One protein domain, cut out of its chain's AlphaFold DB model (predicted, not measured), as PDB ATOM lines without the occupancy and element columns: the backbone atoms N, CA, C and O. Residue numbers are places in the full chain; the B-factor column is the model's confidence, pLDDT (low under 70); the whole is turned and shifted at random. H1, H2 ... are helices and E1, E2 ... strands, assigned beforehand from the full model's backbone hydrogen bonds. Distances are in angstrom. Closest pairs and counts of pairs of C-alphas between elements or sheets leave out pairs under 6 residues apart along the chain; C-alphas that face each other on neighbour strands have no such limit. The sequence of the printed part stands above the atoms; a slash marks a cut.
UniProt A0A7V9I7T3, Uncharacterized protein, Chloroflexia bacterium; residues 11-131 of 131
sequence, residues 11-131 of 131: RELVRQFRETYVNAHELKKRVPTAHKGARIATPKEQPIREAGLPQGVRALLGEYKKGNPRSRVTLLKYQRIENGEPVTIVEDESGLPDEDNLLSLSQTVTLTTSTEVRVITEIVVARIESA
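Overview. This is residues 11 to 131 of the 131 residues of an uncharacterized protein of Chloroflexia bacterium (UniProt A0A7V9I7T3). A twisted five-stranded sheet, with the long hairpin of E4 and E5 along one side, has H3 packed on one face, while H1 and H2 only graze the sheet. The printed part has 121 residues, with three named helices and five named strands in the order H1 H2 E1 H3 E2 E3 E4 E5. The sheet, order E1 E3 E2 E5 E4, is mixed, and the class is mixed, helices and strands. The whole is compact, with a radius of gyration of the C-alphas of 15.2 A, and spans 47 by 38 by 31 A.

Arrangement. Inner strands E2, residues 71 to 82, and E5, residues 117 to 130, are antiparallel at 161 degrees, with N 79 and O 123 within hydrogen-bond range at 2.8 A. E2 bends by 54 degrees at residue 76. Edge strand E4, residues 102 to 112, forms an antiparallel hairpin with E5, N 107 and O 122 being 2.9 A apart. E3, residues 85 to 90, forms an antiparallel hairpin with E2, N 80 and O 88 being 2.8 A apart. Edge strand E1, residues 39 to 41, is parallel to E3, N 41 and O 89 being 2.9 A apart. H3, residues 55 to 67, is on one face of the sheet, giving two layers, helix and sheet; its closest C-alphas to E4 are those of Val 57 and Gln 107, 6.1 A. H1, residues 11 to 20, only grazes the sheet with residues 14 to 18, and H2, residues 24 to 30, with residues 24 to 25. In H1, H2 and H3 every O i to N i+4 pair is within hydrogen-bond range.

Along the chain. First to last C-alpha, E5 measures 41.3 A, E4 32.8 A, E2 31.8 A and H3 18.4 A. C-alpha 11 of H1 is at (132.778, 117.341, 147.467), and C-alpha 130 of E5 at (131.807, 131.016, 156.819).

Size, cuts and confidence. The C-alphas farthest apart, Ser 114 and Ala 131, are 51.0 A apart. The printed part has no cut; the long links are E1 to H3 and E3 to E4. Residue 131 has pLDDT under 70.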
ATOM      1  N   ARG A  11     132.925 116.327 148.503       92.88
ATOM      2  CA  ARG A  11     132.778 117.341 147.467       92.88
ATOM      3  C   ARG A  11     132.119 116.765 146.214       92.88
ATOM      4  O   ARG A  11     131.266 117.413 145.610       92.88
ATOM      5  N   GLU A  12     132.463 115.530 145.862       93.25
ATOM      6  CA  GLU A  12     131.786 114.785 144.801       93.25
ATOM      7  C   GLU A  12     130.307 114.551 145.140       93.25
ATOM      8  O   GLU A  12     129.444 114.815 144.304       93.25
ATOM      9  N   LEU A  13     129.990 114.157 146.379       92.88
ATOM     10  CA  LEU A  13     128.599 113.966 146.811       92.88
ATOM     11  C   LEU A  13     127.778 115.261 146.749       92.88
ATOM     12  O   LEU A  13     126.620 115.240 146.332       92.88
ATOM     13  N   VAL A  14     128.370 116.400 147.122       94.69
ATOM     14  CA  VAL A  14     127.716 117.711 146.990       94.69
ATOM     15  C   VAL A  14     127.448 118.043 145.520       94.69
ATOM     16  O   VAL A  14     126.352 118.507 145.199       94.69
ATOM     17  N   ARG A  15     128.398 117.779 144.611       94.50
ATOM     18  CA  ARG A  15     128.183 117.971 143.164       94.50
ATOM     19  C   ARG A  15     127.060 117.098 142.633       94.50
ATOM     20  O   ARG A  15     126.133 117.630 142.032       94.50
ATOM     21  N   GLN A  16     127.090 115.802 142.932       93.56
ATOM     22  CA  GLN A  16     126.043 114.865 142.522       93.56
ATOM     23  C   GLN A  16     124.667 115.299 143.042       93.56
ATOM     24  O   GLN A  16     123.682 115.270 142.303       93.56
ATOM     25  N   PHE A  17     124.585 115.770 144.291       94.44
ATOM     26  CA  PHE A  17     123.345 116.324 144.835       94.44
ATOM     27  C   PHE A  17     122.871 117.545 144.037       94.44
ATOM     28  O   PHE A  17     121.701 117.619 143.674       94.44
ATOM     29  N   ARG A  18     123.765 118.493 143.723       95.12
ATOM     30  CA  ARG A  18     123.408 119.692 142.944       95.12
ATOM     31  C   ARG A  18     122.962 119.362 141.519       95.12
ATOM     32  O   ARG A  18     122.028 119.990 141.034       95.12
ATOM     33  N   GLU A  19     123.602 118.392 140.869       93.44
ATOM     34  CA  GLU A  19     123.285 117.955 139.502       93.44
ATOM     35  C   GLU A  19     121.949 117.209 139.406       93.44
ATOM     36  O   GLU A  19     121.250 117.313 138.399       93.44
ATOM     37  N   THR A  20     121.580 116.469 140.453       91.06
ATOM     38  CA  THR A  20     120.341 115.674 140.493       91.06
ATOM     39  C   THR A  20     119.159 116.415 141.113       91.06
ATOM     40  O   THR A  20     118.012 115.992 140.949       91.06
ATOM     41  N   TYR A  21     119.403 117.529 141.806       92.75
ATOM     42  CA  TYR A  21     118.352 118.327 142.420       92.75
ATOM     43  C   TYR A  21     117.463 119.008 141.377       92.75
ATOM     44  O   TYR A  21     117.927 119.749 140.510       92.75
ATOM     45  N   VAL A  22     116.151 118.844 141.534       90.56
ATOM     46  CA  VAL A  22     115.143 119.554 140.748       90.56
ATOM     47  C   VAL A  22     114.260 120.360 141.694       90.56
ATOM     48  O   VAL A  22     113.593 119.799 142.558       90.56
ATOM     49  N   ASN A  23     114.245 121.681 141.514       91.44
ATOM     50  CA  ASN A  23     113.368 122.587 142.258       91.44
ATOM     51  C   ASN A  23     111.893 122.279 141.934       91.44
ATOM     52  O   ASN A  23     111.530 122.189 140.756       91.44
ATOM     53  N   ALA A  24     111.031 122.147 142.947       90.25
ATOM     54  CA  ALA A  24     109.625 121.792 142.751       90.25
ATOM     55  C   ALA A  24     108.840 122.830 141.930       90.25
ATOM     56  O   ALA A  24     107.952 122.453 141.160       90.25
ATOM     57  N   HIS A  25     109.162 124.125 142.040       85.94
ATOM     58  CA  HIS A  25     108.520 125.172 141.231       85.94
ATOM     59  C   HIS A  25     108.903 125.045 139.759       85.94
ATOM     60  O   HIS A  25     108.036 125.108 138.887       85.94
ATOM     61  N   GLU A  26     110.182 124.789 139.478       86.56
ATOM     62  CA  GLU A  26     110.664 124.553 138.113       86.56
ATOM     63  C   GLU A  26     110.098 123.260 137.522       86.56
ATOM     64  O   GLU A  26     109.692 123.231 136.357       86.56
ATOM     65  N   LEU A  27     109.992 122.198 138.327       88.69
ATOM     66  CA  LEU A  27     109.365 120.957 137.889       88.69
ATOM     67  C   LEU A  27     107.892 121.174 137.547       88.69
ATOM     68  O   LEU A  27     107.439 120.703 136.507       88.69
ATOM     69  N   LYS A  28     107.159 121.943 138.357       85.38
ATOM     70  CA  LYS A  28     105.745 122.253 138.118       85.38
ATOM     71  C   LYS A  28     105.516 123.055 136.833       85.38
ATOM     72  O   LYS A  28     104.511 122.838 136.161       85.38
ATOM     73  N   LYS A  29     106.452 123.935 136.451       86.31
ATOM     74  CA  LYS A  29     106.411 124.649 135.158       86.31
ATOM     75  C   LYS A  29     106.500 123.681 133.967       86.31
ATOM     76  O   LYS A  29     105.846 123.907 132.955       86.31
ATOM     77  N   ARG A  30     107.283 122.600 134.087       89.00
ATOM     78  CA  ARG A  30     107.493 121.592 133.023       89.00
ATOM     79  C   ARG A  30     106.441 120.484 133.029       89.00
ATOM     80  O   ARG A  30     106.046 119.996 131.976       89.00
ATOM     81  N   VAL A  31     106.004 120.084 134.218       91.19
ATOM     82  CA  VAL A  31     105.049 119.006 134.470       91.19
ATOM     83  C   VAL A  31     103.978 119.553 135.419       91.19
ATOM     84  O   VAL A  31     104.134 119.466 136.636       91.19
ATOM     85  N   PRO A  32     102.869 120.114 134.900       85.69
ATOM     86  CA  PRO A  32     101.850 120.772 135.728       85.69
ATOM     87  C   PRO A  32     101.210 119.876 136.798       85.69
ATOM     88  O   PRO A  32     100.683 120.372 137.792       85.69
ATOM     89  N   THR A  33     101.252 118.557 136.601       87.38
ATOM     90  CA  THR A  33     100.748 117.541 137.534       87.38
ATOM     91  C   THR A  33     101.769 117.102 138.586       87.38
ATOM     92  O   THR A  33     101.428 116.282 139.440       87.38
ATOM     93  N   ALA A  34     103.003 117.616 138.550       85.81
ATOM     94  CA  ALA A  34     104.027 117.282 139.531       85.81
ATOM     95  C   ALA A  34     103.557 117.616 140.953       85.81
ATOM     96  O   ALA A  34     102.943 118.660 141.195       85.81
ATOM     97  N   HIS A  35     103.862 116.716 141.892       85.31
ATOM     98  CA  HIS A  35     103.534 116.861 143.313       85.31
ATOM     99  C   HIS A  35     102.031 117.013 143.596       85.31
ATOM    100  O   HIS A  35     101.629 117.675 144.555       85.31
ATOM    101  N   LYS A  36     101.172 116.412 142.760       85.75
ATOM    102  CA  LYS A  36      99.725 116.384 142.996       85.75
ATOM    103  C   LYS A  36      99.435 115.766 144.369       85.75
ATOM    104  O   LYS A  36      99.745 114.608 144.605       85.75
ATOM    105  N   GLY A  37      98.813 116.542 145.255       86.81
ATOM    106  CA  GLY A  37      98.502 116.126 146.629       86.81
ATOM    107  C   GLY A  37      99.550 116.526 147.673       86.81
ATOM    108  O   GLY A  37      99.249 116.477 148.863       86.81
ATOM    109  N   ALA A  38     100.730 116.997 147.260       92.69
ATOM    110  CA  ALA A  38     101.711 117.557 148.179       92.69
ATOM    111  C   ALA A  38     101.287 118.955 148.641       92.69
ATOM    112  O   ALA A  38     100.812 119.782 147.855       92.69
ATOM    113  N   ARG A  39     101.538 119.265 149.912       93.75
ATOM    114  CA  ARG A  39     101.433 120.632 150.420       93.75
ATOM    115  C   ARG A  39     102.698 121.404 150.050       93.75
ATOM    116  O   ARG A  39     103.769 121.083 150.555       93.75
ATOM    117  N   ILE A  40     102.565 122.415 149.195       92.62
ATOM    118  CA  ILE A  40     103.680 123.263 148.756       92.62
ATOM    119  C   ILE A  40     103.541 124.641 149.399       92.62
ATOM    120  O   ILE A  40     102.471 125.242 149.332       92.62
ATOM    121  N   ALA A  41     104.614 125.124 150.017       94.56
ATOM    122  CA  ALA A  41     104.711 126.462 150.585       94.56
ATOM    123  C   ALA A  41     106.105 127.044 150.330       94.56
ATOM    124  O   ALA A  41     107.074 126.320 150.119       94.56
ATOM    125  N   THR A  42     106.227 128.359 150.393       95.25
ATOM    126  CA  THR A  42     107.519 129.046 150.432       95.25
ATOM    127  C   THR A  42     108.028 129.156 151.874       95.25
ATOM    128  O   THR A  42     107.225 129.153 152.811       95.25
ATOM    129  N   PRO A  43     109.339 129.361 152.098       94.75
ATOM    130  CA  PRO A  43     109.861 129.675 153.431       94.75
ATOM    131  C   PRO A  43     109.263 130.950 154.053       94.75
ATOM    132  O   PRO A  43     109.303 131.113 155.271       94.75
ATOM    133  N   LYS A  44     108.697 131.859 153.242       94.81
ATOM    134  CA  LYS A  44     107.966 133.040 153.733       94.81
ATOM    135  C   LYS A  44     106.607 132.664 154.328       94.81
ATOM    136  O   LYS A  44     106.235 133.198 155.367       94.81
ATOM    137  N   GLU A  45     105.885 131.749 153.685       96.12
ATOM    138  CA  GLU A  45     104.574 131.261 154.141       96.12
ATOM    139  C   GLU A  45     104.711 130.265 155.297       96.12
ATOM    140  O   GLU A  45     103.939 130.298 156.253       96.12
ATOM    141  N   GLN A  46     105.721 129.397 155.232       96.12
ATOM    142  CA  GLN A  46     106.051 128.438 156.274       96.12
ATOM    143  C   GLN A  46     107.550 128.506 156.599       96.12
ATOM    144  O   GLN A  46     108.350 127.791 155.994       96.12
ATOM    145  N   PRO A  47     107.948 129.313 157.595       96.62
ATOM    146  CA  PRO A  47     109.338 129.390 158.019       96.62
ATOM    147  C   PRO A  47     109.888 128.038 158.477       96.62
ATOM    148  O   PRO A  47     109.314 127.376 159.345       96.62
ATOM    149  N   ILE A  48     111.048 127.663 157.942       97.19
ATOM    150  CA  ILE A  48     111.776 126.465 158.356       97.19
ATOM    151  C   ILE A  48     112.600 126.830 159.590       97.19
ATOM    152  O   ILE A  48     113.586 127.562 159.510       97.19
ATOM    153  N   ARG A  49     112.173 126.349 160.759       96.00
ATOM    154  CA  ARG A  49     112.849 126.591 162.039       96.00
ATOM    155  C   ARG A  49     113.461 125.299 162.550       96.00
ATOM    156  O   ARG A  49     112.830 124.252 162.472       96.00
ATOM    157  N   GLU A  50     114.634 125.393 163.166       95.69
ATOM    158  CA  GLU A  50     115.345 124.248 163.752       95.69
ATOM    159  C   GLU A  50     114.488 123.454 164.753       95.69
ATOM    160  O   GLU A  50     114.516 122.227 164.761       95.69
ATOM    161  N   ALA A  51     113.662 124.140 165.551       94.38
ATOM    162  CA  ALA A  51     112.743 123.500 166.493       94.38
ATOM    163  C   ALA A  51     111.652 122.647 165.815       94.38
ATOM    164  O   ALA A  51     111.122 121.741 166.449       94.38
ATOM    165  N   GLY A  52     111.327 122.932 164.549       92.88
ATOM    166  CA  GLY A  52     110.351 122.189 163.751       92.88
ATOM    167  C   GLY A  52     110.961 121.080 162.893       92.88
ATOM    168  O   GLY A  52     110.225 120.437 162.150       92.88
ATOM    169  N   LEU A  53     112.280 120.868 162.958       95.50
ATOM    170  CA  LEU A  53     112.936 119.790 162.226       95.50
ATOM    171  C   LEU A  53     112.741 118.434 162.923       95.50
ATOM    172  O   LEU A  53     112.651 118.382 164.156       95.50
ATOM    173  N   PRO A  54     112.761 117.327 162.161       94.75
ATOM    174  CA  PRO A  54     112.806 115.978 162.716       94.75
ATOM    175  C   PRO A  54     113.995 115.808 163.659       94.75
ATOM    176  O   PRO A  54     115.060 116.390 163.443       94.75
ATOM    177  N   GLN A  55     113.834 114.990 164.700       94.56
ATOM    178  CA  GLN A  55     114.842 114.857 165.755       94.56
ATOM    179  C   GLN A  55     116.230 114.480 165.217       94.56
ATOM    180  O   GLN A  55     117.214 115.063 165.668       94.56
ATOM    181  N   GLY A  56     116.320 113.542 164.267       94.81
ATOM    182  CA  GLY A  56     117.606 113.113 163.707       94.81
ATOM    183  C   GLY A  56     118.251 114.201 162.851       94.81
ATOM    184  O   GLY A  56     119.430 114.491 163.022       94.81
ATOM    185  N   VAL A  57     117.469 114.900 162.023       97.06
ATOM    186  CA  VAL A  57     117.961 116.060 161.257       97.06
ATOM    187  C   VAL A  57     118.457 117.171 162.187       97.06
ATOM    188  O   VAL A  57     119.519 117.749 161.957       97.06
ATOM    189  N   ARG A  58     117.727 117.454 163.272       97.00
ATOM    190  CA  ARG A  58     118.138 118.441 164.282       97.00
ATOM    191  C   ARG A  58     119.431 118.032 164.990       97.00
ATOM    192  O   ARG A  58     120.262 118.895 165.256       97.00
ATOM    193  N   ALA A  59     119.610 116.744 165.282       96.81
ATOM    194  CA  ALA A  59     120.843 116.229 165.874       96.81
ATOM    195  C   ALA A  59     122.042 116.430 164.934       96.81
ATOM    196  O   ALA A  59     123.034 117.023 165.352       96.81
ATOM    197  N   LEU A  60     121.909 116.060 163.653       96.81
ATOM    198  CA  LEU A  60     122.955 116.263 162.641       96.81
ATOM    199  C   LEU A  60     123.310 117.745 162.459       96.81
ATOM    200  O   LEU A  60     124.484 118.107 162.396       96.81
ATOM    201  N   LEU A  61     122.305 118.625 162.424       97.56
ATOM    202  CA  LEU A  61     122.531 120.070 162.368       97.56
ATOM    203  C   LEU A  61     123.298 120.573 163.600       97.56
ATOM    204  O   LEU A  61     124.199 121.404 163.475       97.56
ATOM    205  N   GLY A  62     122.954 120.068 164.787       97.31
ATOM    206  CA  GLY A  62     123.644 120.383 166.035       97.31
ATOM    207  C   GLY A  62     125.105 119.927 166.034       97.31
ATOM    208  O   GLY A  62     125.986 120.698 166.415       97.31
ATOM    209  N   GLU A  63     125.378 118.712 165.556       96.94
ATOM    210  CA  GLU A  63     126.738 118.183 165.392       96.94
ATOM    211  C   GLU A  63     127.558 119.030 164.417       96.94
ATOM    212  O   GLU A  63     128.671 119.445 164.750       96.94
ATOM    213  N   TYR A  64     126.980 119.376 163.262       96.50
ATOM    214  CA  TYR A  64     127.628 120.242 162.280       96.50
ATOM    215  C   TYR A  64     127.988 121.609 162.878       96.50
ATOM    216  O   TYR A  64     129.135 122.043 162.773       96.50
ATOM    217  N   LYS A  65     127.040 122.273 163.555       96.38
ATOM    218  CA  LYS A  65     127.271 123.575 164.207       96.38
ATOM    219  C   LYS A  65     128.320 123.494 165.316       96.38
ATOM    220  O   LYS A  65     129.123 124.409 165.460       96.38
ATOM    221  N   LYS A  66     128.337 122.404 166.089       97.25
ATOM    222  CA  LYS A  66     129.344 122.177 167.136       97.25
ATOM    223  C   LYS A  66     130.747 122.017 166.544       97.25
ATOM    224  O   LYS A  66     131.700 122.534 167.120       97.25
ATOM    225  N   GLY A  67     130.869 121.324 165.410       96.69
ATOM    226  CA  GLY A  67     132.128 121.188 164.673       96.69
ATOM    227  C   GLY A  67     132.557 122.462 163.936       96.69
ATOM    228  O   GLY A  67     133.748 122.668 163.726       96.69
ATOM    229  N   ASN A  68     131.606 123.336 163.594       96.12
ATOM    230  CA  ASN A  68     131.825 124.547 162.798       96.12
ATOM    231  C   ASN A  68     131.243 125.796 163.495       96.12
ATOM    232  O   ASN A  68     130.339 126.442 162.964       96.12
ATOM    233  N   PRO A  69     131.745 126.179 164.685       94.12
ATOM    234  CA  PRO A  69     131.113 127.199 165.529       94.12
ATOM    235  C   PRO A  69     131.141 128.621 164.946       94.12
ATOM    236  O   PRO A  69     130.423 129.493 165.429       94.12
ATOM    237  N   ARG A  70     131.980 128.877 163.935       94.50
ATOM    238  CA  ARG A  70     132.065 130.172 163.238       94.50
ATOM    239  C   ARG A  70     131.139 130.266 162.029       94.50
ATOM    240  O   ARG A  70     130.964 131.351 161.488       94.50
ATOM    241  N   SER A  71     130.562 129.152 161.601       94.44
ATOM    242  CA  SER A  71     129.698 129.115 160.432       94.44
ATOM    243  C   SER A  71     128.275 129.502 160.812       94.44
ATOM    244  O   SER A  71     127.687 128.960 161.751       94.44
ATOM    245  N   ARG A  72     127.681 130.408 160.042       96.38
ATOM    246  CA  ARG A  72     126.249 130.691 160.116       96.38
ATOM    247  C   ARG A  72     125.507 129.727 159.195       96.38
ATOM    248  O   ARG A  72     125.873 129.572 158.035       96.38
ATOM    249  N   VAL A  73     124.450 129.096 159.708       97.12
ATOM    250  CA  VAL A  73     123.606 128.174 158.932       97.12
ATOM    251  C   VAL A  73     122.206 128.752 158.769       97.12
ATOM    252  O   VAL A  73     121.541 129.060 159.761       97.12
ATOM    253  N   THR A  74     121.741 128.850 157.525       97.12
ATOM    254  CA  THR A  74     120.402 129.339 157.166       97.12
ATOM    255  C   THR A  74     119.624 128.238 156.455       97.12
ATOM    256  O   THR A  74     120.034 127.788 155.389       97.12
ATOM    257  N   LEU A  75     118.500 127.796 157.027       97.69
ATOM    258  CA  LEU A  75     117.644 126.762 156.433       97.69
ATOM    259  C   LEU A  75     116.859 127.347 155.254       97.69
ATOM    260  O   LEU A  75     116.188 128.366 155.413       97.69
ATOM    261  N   LEU A  76     116.948 126.711 154.087       97.19
ATOM    262  CA  LEU A  76     116.385 127.232 152.838       97.19
ATOM    263  C   LEU A  76     115.222 126.397 152.323       97.19
ATOM    264  O   LEU A  76     114.221 126.952 151.876       97.19
ATOM    265  N   LYS A  77     115.362 125.069 152.359       97.69
ATOM    266  CA  LYS A  77     114.384 124.156 151.768       97.69
ATOM    267  C   LYS A  77     114.137 122.963 152.677       97.69
ATOM    268  O   LYS A  77     115.056 122.507 153.356       97.69
ATOM    269  N   TYR A  78     112.906 122.469 152.691       97.88
ATOM    270  CA  TYR A  78     112.512 121.253 153.397       97.88
ATOM    271  C   TYR A  78     111.578 120.433 152.519       97.88
ATOM    272  O   TYR A  78     110.644 120.966 151.925       97.88
ATOM    273  N   GLN A  79     111.791 119.128 152.482       96.94
ATOM    274  CA  GLN A  79     110.911 118.197 151.803       96.94
ATOM    275  C   GLN A  79     110.652 116.995 152.695       96.94
ATOM    276  O   GLN A  79     111.570 116.455 153.309       96.94
ATOM    277  N   ARG A  80     109.398 116.555 152.720       97.31
ATOM    278  CA  ARG A  80     108.977 115.291 153.309       97.31
ATOM    279  C   ARG A  80     108.383 114.413 152.226       97.31
ATOM    280  O   ARG A  80     107.472 114.834 151.510       97.31
ATOM    281  N   ILE A  81     108.897 113.199 152.146       96.44
ATOM    282  CA  ILE A  81     108.510 112.162 151.201       96.44
ATOM    283  C   ILE A  81     107.999 110.989 152.026       96.44
ATOM    284  O   ILE A  81     108.668 110.554 152.962       96.44
ATOM    285  N   GLU A  82     106.821 110.482 151.693       96.88
ATOM    286  CA  GLU A  82     106.253 109.292 152.315       96.88
ATOM    287  C   GLU A  82     105.985 108.240 151.244       96.88
ATOM    288  O   GLU A  82     105.305 108.509 150.260       96.88
ATOM    289  N   ASN A  83     106.547 107.042 151.420       95.44
ATOM    290  CA  ASN A  83     106.434 105.921 150.480       95.44
ATOM    291  C   ASN A  83     106.790 106.292 149.026       95.44
ATOM    292  O   ASN A  83     106.175 105.801 148.086       95.44
ATOM    293  N   GLY A  84     107.790 107.163 148.852       91.38
ATOM    294  CA  GLY A  84     108.247 107.643 147.542       91.38
ATOM    295  C   GLY A  84     107.513 108.880 147.017       91.38
ATOM    296  O   GLY A  84     107.997 109.502 146.076       91.38
ATOM    297  N   GLU A  85     106.419 109.300 147.657       93.25
ATOM    298  CA  GLU A  85     105.609 110.436 147.214       93.25
ATOM    299  C   GLU A  85     105.843 111.683 148.085       93.25
ATOM    300  O   GLU A  85     105.778 111.607 149.317       93.25
ATOM    301  N   PRO A  86     106.102 112.863 147.498       94.00
ATOM    302  CA  PRO A  86     106.198 114.104 148.257       94.00
ATOM    303  C   PRO A  86     104.867 114.450 148.934       94.00
ATOM    304  O   PRO A  86     103.845 114.595 148.271       94.00
ATOM    305  N   VAL A  87     104.886 114.657 150.251       96.06
ATOM    306  CA  VAL A  87     103.701 115.076 151.026       96.06
ATOM    307  C   VAL A  87     103.783 116.531 151.471       96.06
ATOM    308  O   VAL A  87     102.769 117.207 151.639       96.06
ATOM    309  N   THR A  88     104.993 117.048 151.675       96.56
ATOM    310  CA  THR A  88     105.235 118.448 152.030       96.56
ATOM    311  C   THR A  88     106.505 118.926 151.352       96.56
ATOM    312  O   THR A  88     107.530 118.251 151.411       96.56
ATOM    313  N   ILE A  89     106.434 120.103 150.741       96.81
ATOM    314  CA  ILE A  89     107.561 120.794 150.124       96.81
ATOM    315  C   ILE A  89     107.521 122.240 150.610       96.81
ATOM    316  O   ILE A  89     106.524 122.938 150.434       96.81
ATOM    317  N   VAL A  90     108.597 122.679 151.247       97.31
ATOM    318  CA  VAL A  90     108.822 124.072 151.614       97.31
ATOM    319  C   VAL A  90     110.040 124.552 150.850       97.31
ATOM    320  O   VAL A  90     111.169 124.262 151.240       97.31
ATOM    321  N   GLU A  91     109.822 125.258 149.748       95.88
ATOM    322  CA  GLU A  91     110.891 125.863 148.959       95.88
ATOM    323  C   GLU A  91     110.377 127.068 148.169       95.88
ATOM    324  O   GLU A  91     109.182 127.205 147.911       95.88
ATOM    325  N   ASP A  92     111.285 127.949 147.771       92.75
ATOM    326  CA  ASP A  92     111.040 129.004 146.791       92.75
ATOM    327  C   ASP A  92     111.758 128.702 145.462       92.75
ATOM    328  O   ASP A  92     112.421 127.672 145.303       92.75
ATOM    329  N   GLU A  93     111.644 129.617 144.500       90.62
ATOM    330  CA  GLU A  93     112.291 129.514 143.186       90.62
ATOM    331  C   GLU A  93     113.823 129.653 143.243       90.62
ATOM    332  O   GLU A  93     114.489 129.500 142.220       90.62
ATOM    333  N   SER A  94     114.413 129.939 144.412       91.81
ATOM    334  CA  SER A  94     115.866 130.063 144.510       91.81
ATOM    335  C   SER A  94     116.551 128.729 144.199       91.81
ATOM    336  O   SER A  94     116.065 127.641 144.538       91.81
ATOM    337  N   GLY A  95     117.693 128.813 143.519       92.12
ATOM    338  CA  GLY A  95     118.557 127.664 143.281       92.12
ATOM    339  C   GLY A  95     119.202 127.151 144.570       92.12
ATOM    340  O   GLY A  95     119.071 127.734 145.649       92.12
ATOM    341  N   LEU A  96     119.934 126.048 144.453       96.06
ATOM    342  CA  LEU A  96     120.783 125.590 145.545       96.06
ATOM    343  C   LEU A  96     121.954 126.564 145.771       96.06
ATOM    344  O   LEU A  96     122.435 127.167 144.808       96.06
ATOM    345  N   PRO A  97     122.449 126.691 147.015       96.25
ATOM    346  CA  PRO A  97     123.755 127.279 147.291       96.25
ATOM    347  C   PRO A  97     124.883 126.702 146.424       96.25
ATOM    348  O   PRO A  97     124.790 125.590 145.891       96.25
ATOM    349  N   ASP A  98     125.973 127.460 146.331       94.81
ATOM    350  CA  ASP A  98     127.226 126.962 145.771       94.81
ATOM    351  C   ASP A  98     127.784 125.804 146.593       94.81
ATOM    352  O   ASP A  98     127.458 125.642 147.765       94.81
ATOM    353  N   GLU A  99     128.634 125.004 145.957       94.38
ATOM    354  CA  GLU A  99     129.202 123.767 146.501       94.38
ATOM    355  C   GLU A  99     129.814 123.947 147.892       94.38
ATOM    356  O   GLU A  99     129.466 123.213 148.811       94.38
ATOM    357  N   ASP A 100     130.632 124.983 148.073       94.25
ATOM    358  CA  ASP A 100     131.311 125.254 149.346       94.25
ATOM    359  C   ASP A 100     130.364 125.807 150.430       94.25
ATOM    360  O   ASP A 100     130.704 125.836 151.612       94.25
ATOM    361  N   ASN A 101     129.157 126.222 150.034       96.44
ATOM    362  CA  ASN A 101     128.150 126.837 150.897       96.44
ATOM    363  C   ASN A 101     126.915 125.939 151.090       96.44
ATOM    364  O   ASN A 101     125.944 126.366 151.720       96.44
ATOM    365  N   LEU A 102     126.898 124.727 150.524       97.12
ATOM    366  CA  LEU A 102     125.755 123.821 150.574       97.12
ATOM    367  C   LEU A 102     125.846 122.896 151.788       97.12
ATOM    368  O   LEU A 102     126.781 122.113 151.925       97.12
ATOM    369  N   LEU A 103     124.799 122.903 152.610       96.81
ATOM    370  CA  LEU A 103     124.534 121.842 153.572       96.81
ATOM    371  C   LEU A 103     123.256 121.107 153.169       96.81
ATOM    372  O   LEU A 103     122.191 121.716 153.072       96.81
ATOM    373  N   SER A 104     123.358 119.796 152.973       96.88
ATOM    374  CA  SER A 104     122.207 118.909 152.813       96.88
ATOM    375  C   SER A 104     122.153 117.961 154.002       96.88
ATOM    376  O   SER A 104     123.148 117.322 154.344       96.88
ATOM    377  N   LEU A 105     121.002 117.905 154.660       97.06
ATOM    378  CA  LEU A 105     120.733 117.008 155.775       97.06
ATOM    379  C   LEU A 105     119.543 116.145 155.393       97.06
ATOM    380  O   LEU A 105     118.519 116.665 154.950       97.06
ATOM    381  N   SER A 106     119.644 114.841 155.606       96.38
ATOM    382  CA  SER A 106     118.521 113.947 155.377       96.38
ATOM    383  C   SER A 106     118.402 112.903 156.472       96.38
ATOM    384  O   SER A 106     119.376 112.507 157.111       96.38
ATOM    385  N   GLN A 107     117.169 112.472 156.703       96.88
ATOM    386  CA  GLN A 107     116.854 111.352 157.571       96.88
ATOM    387  C   GLN A 107     115.814 110.491 156.869       96.88
ATOM    388  O   GLN A 107     114.837 111.007 156.333       96.88
ATOM    389  N   THR A 108     116.012 109.176 156.903       97.38
ATOM    390  CA  THR A 108     114.982 108.212 156.515       97.38
ATOM    391  C   THR A 108     114.596 107.385 157.730       97.38
ATOM    392  O   THR A 108     115.465 106.892 158.450       97.38
ATOM    393  N   VAL A 109     113.295 107.257 157.973       97.19
ATOM    394  CA  VAL A 109     112.722 106.419 159.027       97.19
ATOM    395  C   VAL A 109     111.776 105.422 158.384       97.19
ATOM    396  O   VAL A 109     110.915 105.795 157.584       97.19
ATOM    397  N   THR A 110     111.922 104.158 158.760       97.50
ATOM    398  CA  THR A 110     111.098 103.069 158.246       97.50
ATOM    399  C   THR A 110     110.332 102.420 159.391       97.50
ATOM    400  O   THR A 110     110.920 102.000 160.383       97.50
ATOM    401  N   LEU A 111     109.014 102.328 159.234       96.94
ATOM    402  CA  LEU A 111     108.148 101.451 160.009       96.94
ATOM    403  C   LEU A 111     107.899 100.195 159.180       96.94
ATOM    404  O   LEU A 111     107.519 100.275 158.011       96.94
ATOM    405  N   THR A 112     108.118  99.034 159.781       97.38
ATOM    406  CA  THR A 112     107.839  97.743 159.155       97.38
ATOM    407  C   THR A 112     107.223  96.834 160.195       97.38
ATOM    408  O   THR A 112     107.822  96.570 161.237       97.38
ATOM    409  N   THR A 113     106.016  96.371 159.911       97.38
ATOM    410  CA  THR A 113     105.284  95.400 160.719       97.38
ATOM    411  C   THR A 113     104.727  94.312 159.800       97.38
ATOM    412  O   THR A 113     104.913  94.353 158.584       97.38
ATOM    413  N   SER A 114     104.019  93.329 160.356       96.75
ATOM    414  CA  SER A 114     103.328  92.311 159.556       96.75
ATOM    415  C   SER A 114     102.144  92.855 158.746       96.75
ATOM    416  O   SER A 114     101.620  92.136 157.900       96.75
ATOM    417  N   THR A 115     101.685  94.079 159.019       96.50
ATOM    418  CA  THR A 115     100.472  94.656 158.414       96.50
ATOM    419  C   THR A 115     100.714  95.969 157.687       96.50
ATOM    420  O   THR A 115      99.867  96.383 156.900       96.50
ATOM    421  N   GLU A 116     101.833  96.643 157.943       95.38
ATOM    422  CA  GLU A 116     102.125  97.933 157.330       95.38
ATOM    423  C   GLU A 116     103.618  98.149 157.093       95.38
ATOM    424  O   GLU A 116     104.486  97.705 157.850       95.38
ATOM    425  N   VAL A 117     103.893  98.897 156.027       96.00
ATOM    426  CA  VAL A 117     105.203  99.469 155.739       96.00
ATOM    427  C   VAL A 117     105.014 100.956 155.494       96.00
ATOM    428  O   VAL A 117     104.149 101.365 154.717       96.00
ATOM    429  N   ARG A 118     105.840 101.771 156.150       96.75
ATOM    430  CA  ARG A 118     105.902 103.211 155.907       96.75
ATOM    431  C   ARG A 118     107.351 103.659 155.869       96.75
ATOM    432  O   ARG A 118     108.090 103.434 156.820       96.75
ATOM    433  N   VAL A 119     107.743 104.315 154.787       97.75
ATOM    434  CA  VAL A 119     109.062 104.929 154.620       97.75
ATOM    435  C   VAL A 119     108.871 106.431 154.582       97.75
ATOM    436  O   VAL A 119     108.104 106.936 153.768       97.75
ATOM    437  N   ILE A 120     109.547 107.142 155.474       97.81
ATOM    438  CA  ILE A 120     109.478 108.595 155.574       97.81
ATOM    439  C   ILE A 120     110.887 109.123 155.376       97.81
ATOM    440  O   ILE A 120     111.764 108.843 156.192       97.81
ATOM    441  N   THR A 121     111.095 109.885 154.310       97.75
ATOM    442  CA  THR A 121     112.357 110.570 154.043       97.75
ATOM    443  C   THR A 121     112.143 112.064 154.178       97.75
ATOM    444  O   THR A 121     111.248 112.643 153.565       97.75
ATOM    445  N   GLU A 122     112.976 112.694 154.990       97.56
ATOM    446  CA  GLU A 122     112.961 114.131 155.214       97.56
ATOM    447  C   GLU A 122     114.302 114.702 154.787       97.56
ATOM    448  O   GLU A 122     115.352 114.190 155.174       97.56
ATOM    449  N   ILE A 123     114.258 115.742 153.960       97.12
ATOM    450  CA  ILE A 123     115.425 116.389 153.366       97.12
ATOM    451  C   ILE A 123     115.370 117.865 153.736       97.12
ATOM    452  O   ILE A 123     114.330 118.509 153.603       97.12
ATOM    453  N   VAL A 124     116.491 118.408 154.193       97.94
ATOM    454  CA  VAL A 124     116.683 119.825 154.488       97.94
ATOM    455  C   VAL A 124     117.896 120.320 153.725       97.94
ATOM    456  O   VAL A 124     118.979 119.751 153.834       97.94
ATOM    457  N   VAL A 125     117.724 121.422 153.002       97.94
ATOM    458  CA  VAL A 125     118.829 122.167 152.393       97.94
ATOM    459  C   VAL A 125     119.036 123.452 153.172       97.94
ATOM    460  O   VAL A 125     118.084 124.183 153.466       97.94
ATOM    461  N   ALA A 126     120.291 123.752 153.468       97.69
ATOM    462  CA  ALA A 126     120.709 124.967 154.133       97.69
ATOM    463  C   ALA A 126     121.915 125.599 153.429       97.69
ATOM    464  O   ALA A 126     122.679 124.933 152.730       97.69
ATOM    465  N   ARG A 127     122.071 126.906 153.633       97.62
ATOM    466  CA  ARG A 127     123.274 127.654 153.277       97.62
ATOM    467  C   ARG A 127     124.191 127.753 154.482       97.62
ATOM    468  O   ARG A 127     123.728 128.080 155.575       97.62
ATOM    469  N   ILE A 128     125.470 127.524 154.243       97.06
ATOM    470  CA  ILE A 128     126.564 127.812 155.156       97.06
ATOM    471  C   ILE A 128     127.192 129.135 154.720       97.06
ATOM    472  O   ILE A 128     127.454 129.343 153.539       97.06
ATOM    473  N   GLU A 129     127.430 130.022 155.674       95.25
ATOM    474  CA  GLU A 129     128.237 131.224 155.492       95.25
ATOM    475  C   GLU A 129     129.380 131.150 156.501       95.25
ATOM    476  O   GLU A 129     129.158 131.172 157.717       95.25
ATOM    477  N   SER A 130     130.599 130.986 155.998       81.38
ATOM    478  CA  SER A 130     131.807 131.016 156.819       81.38
ATOM    479  C   SER A 130     132.094 132.460 157.229       81.38
ATOM    480  O   SER A 130     132.073 133.349 156.377       81.38
ATOM    481  N   ALA A 131     132.317 132.687 158.525       59.09
ATOM    482  CA  ALA A 131     132.799 133.968 159.042       59.09
ATOM    483  C   ALA A 131     134.287 134.185 158.745       59.09
ATOM    484  O   ALA A 131     135.043 133.183 158.754       59.09
TER     485      ALA A 131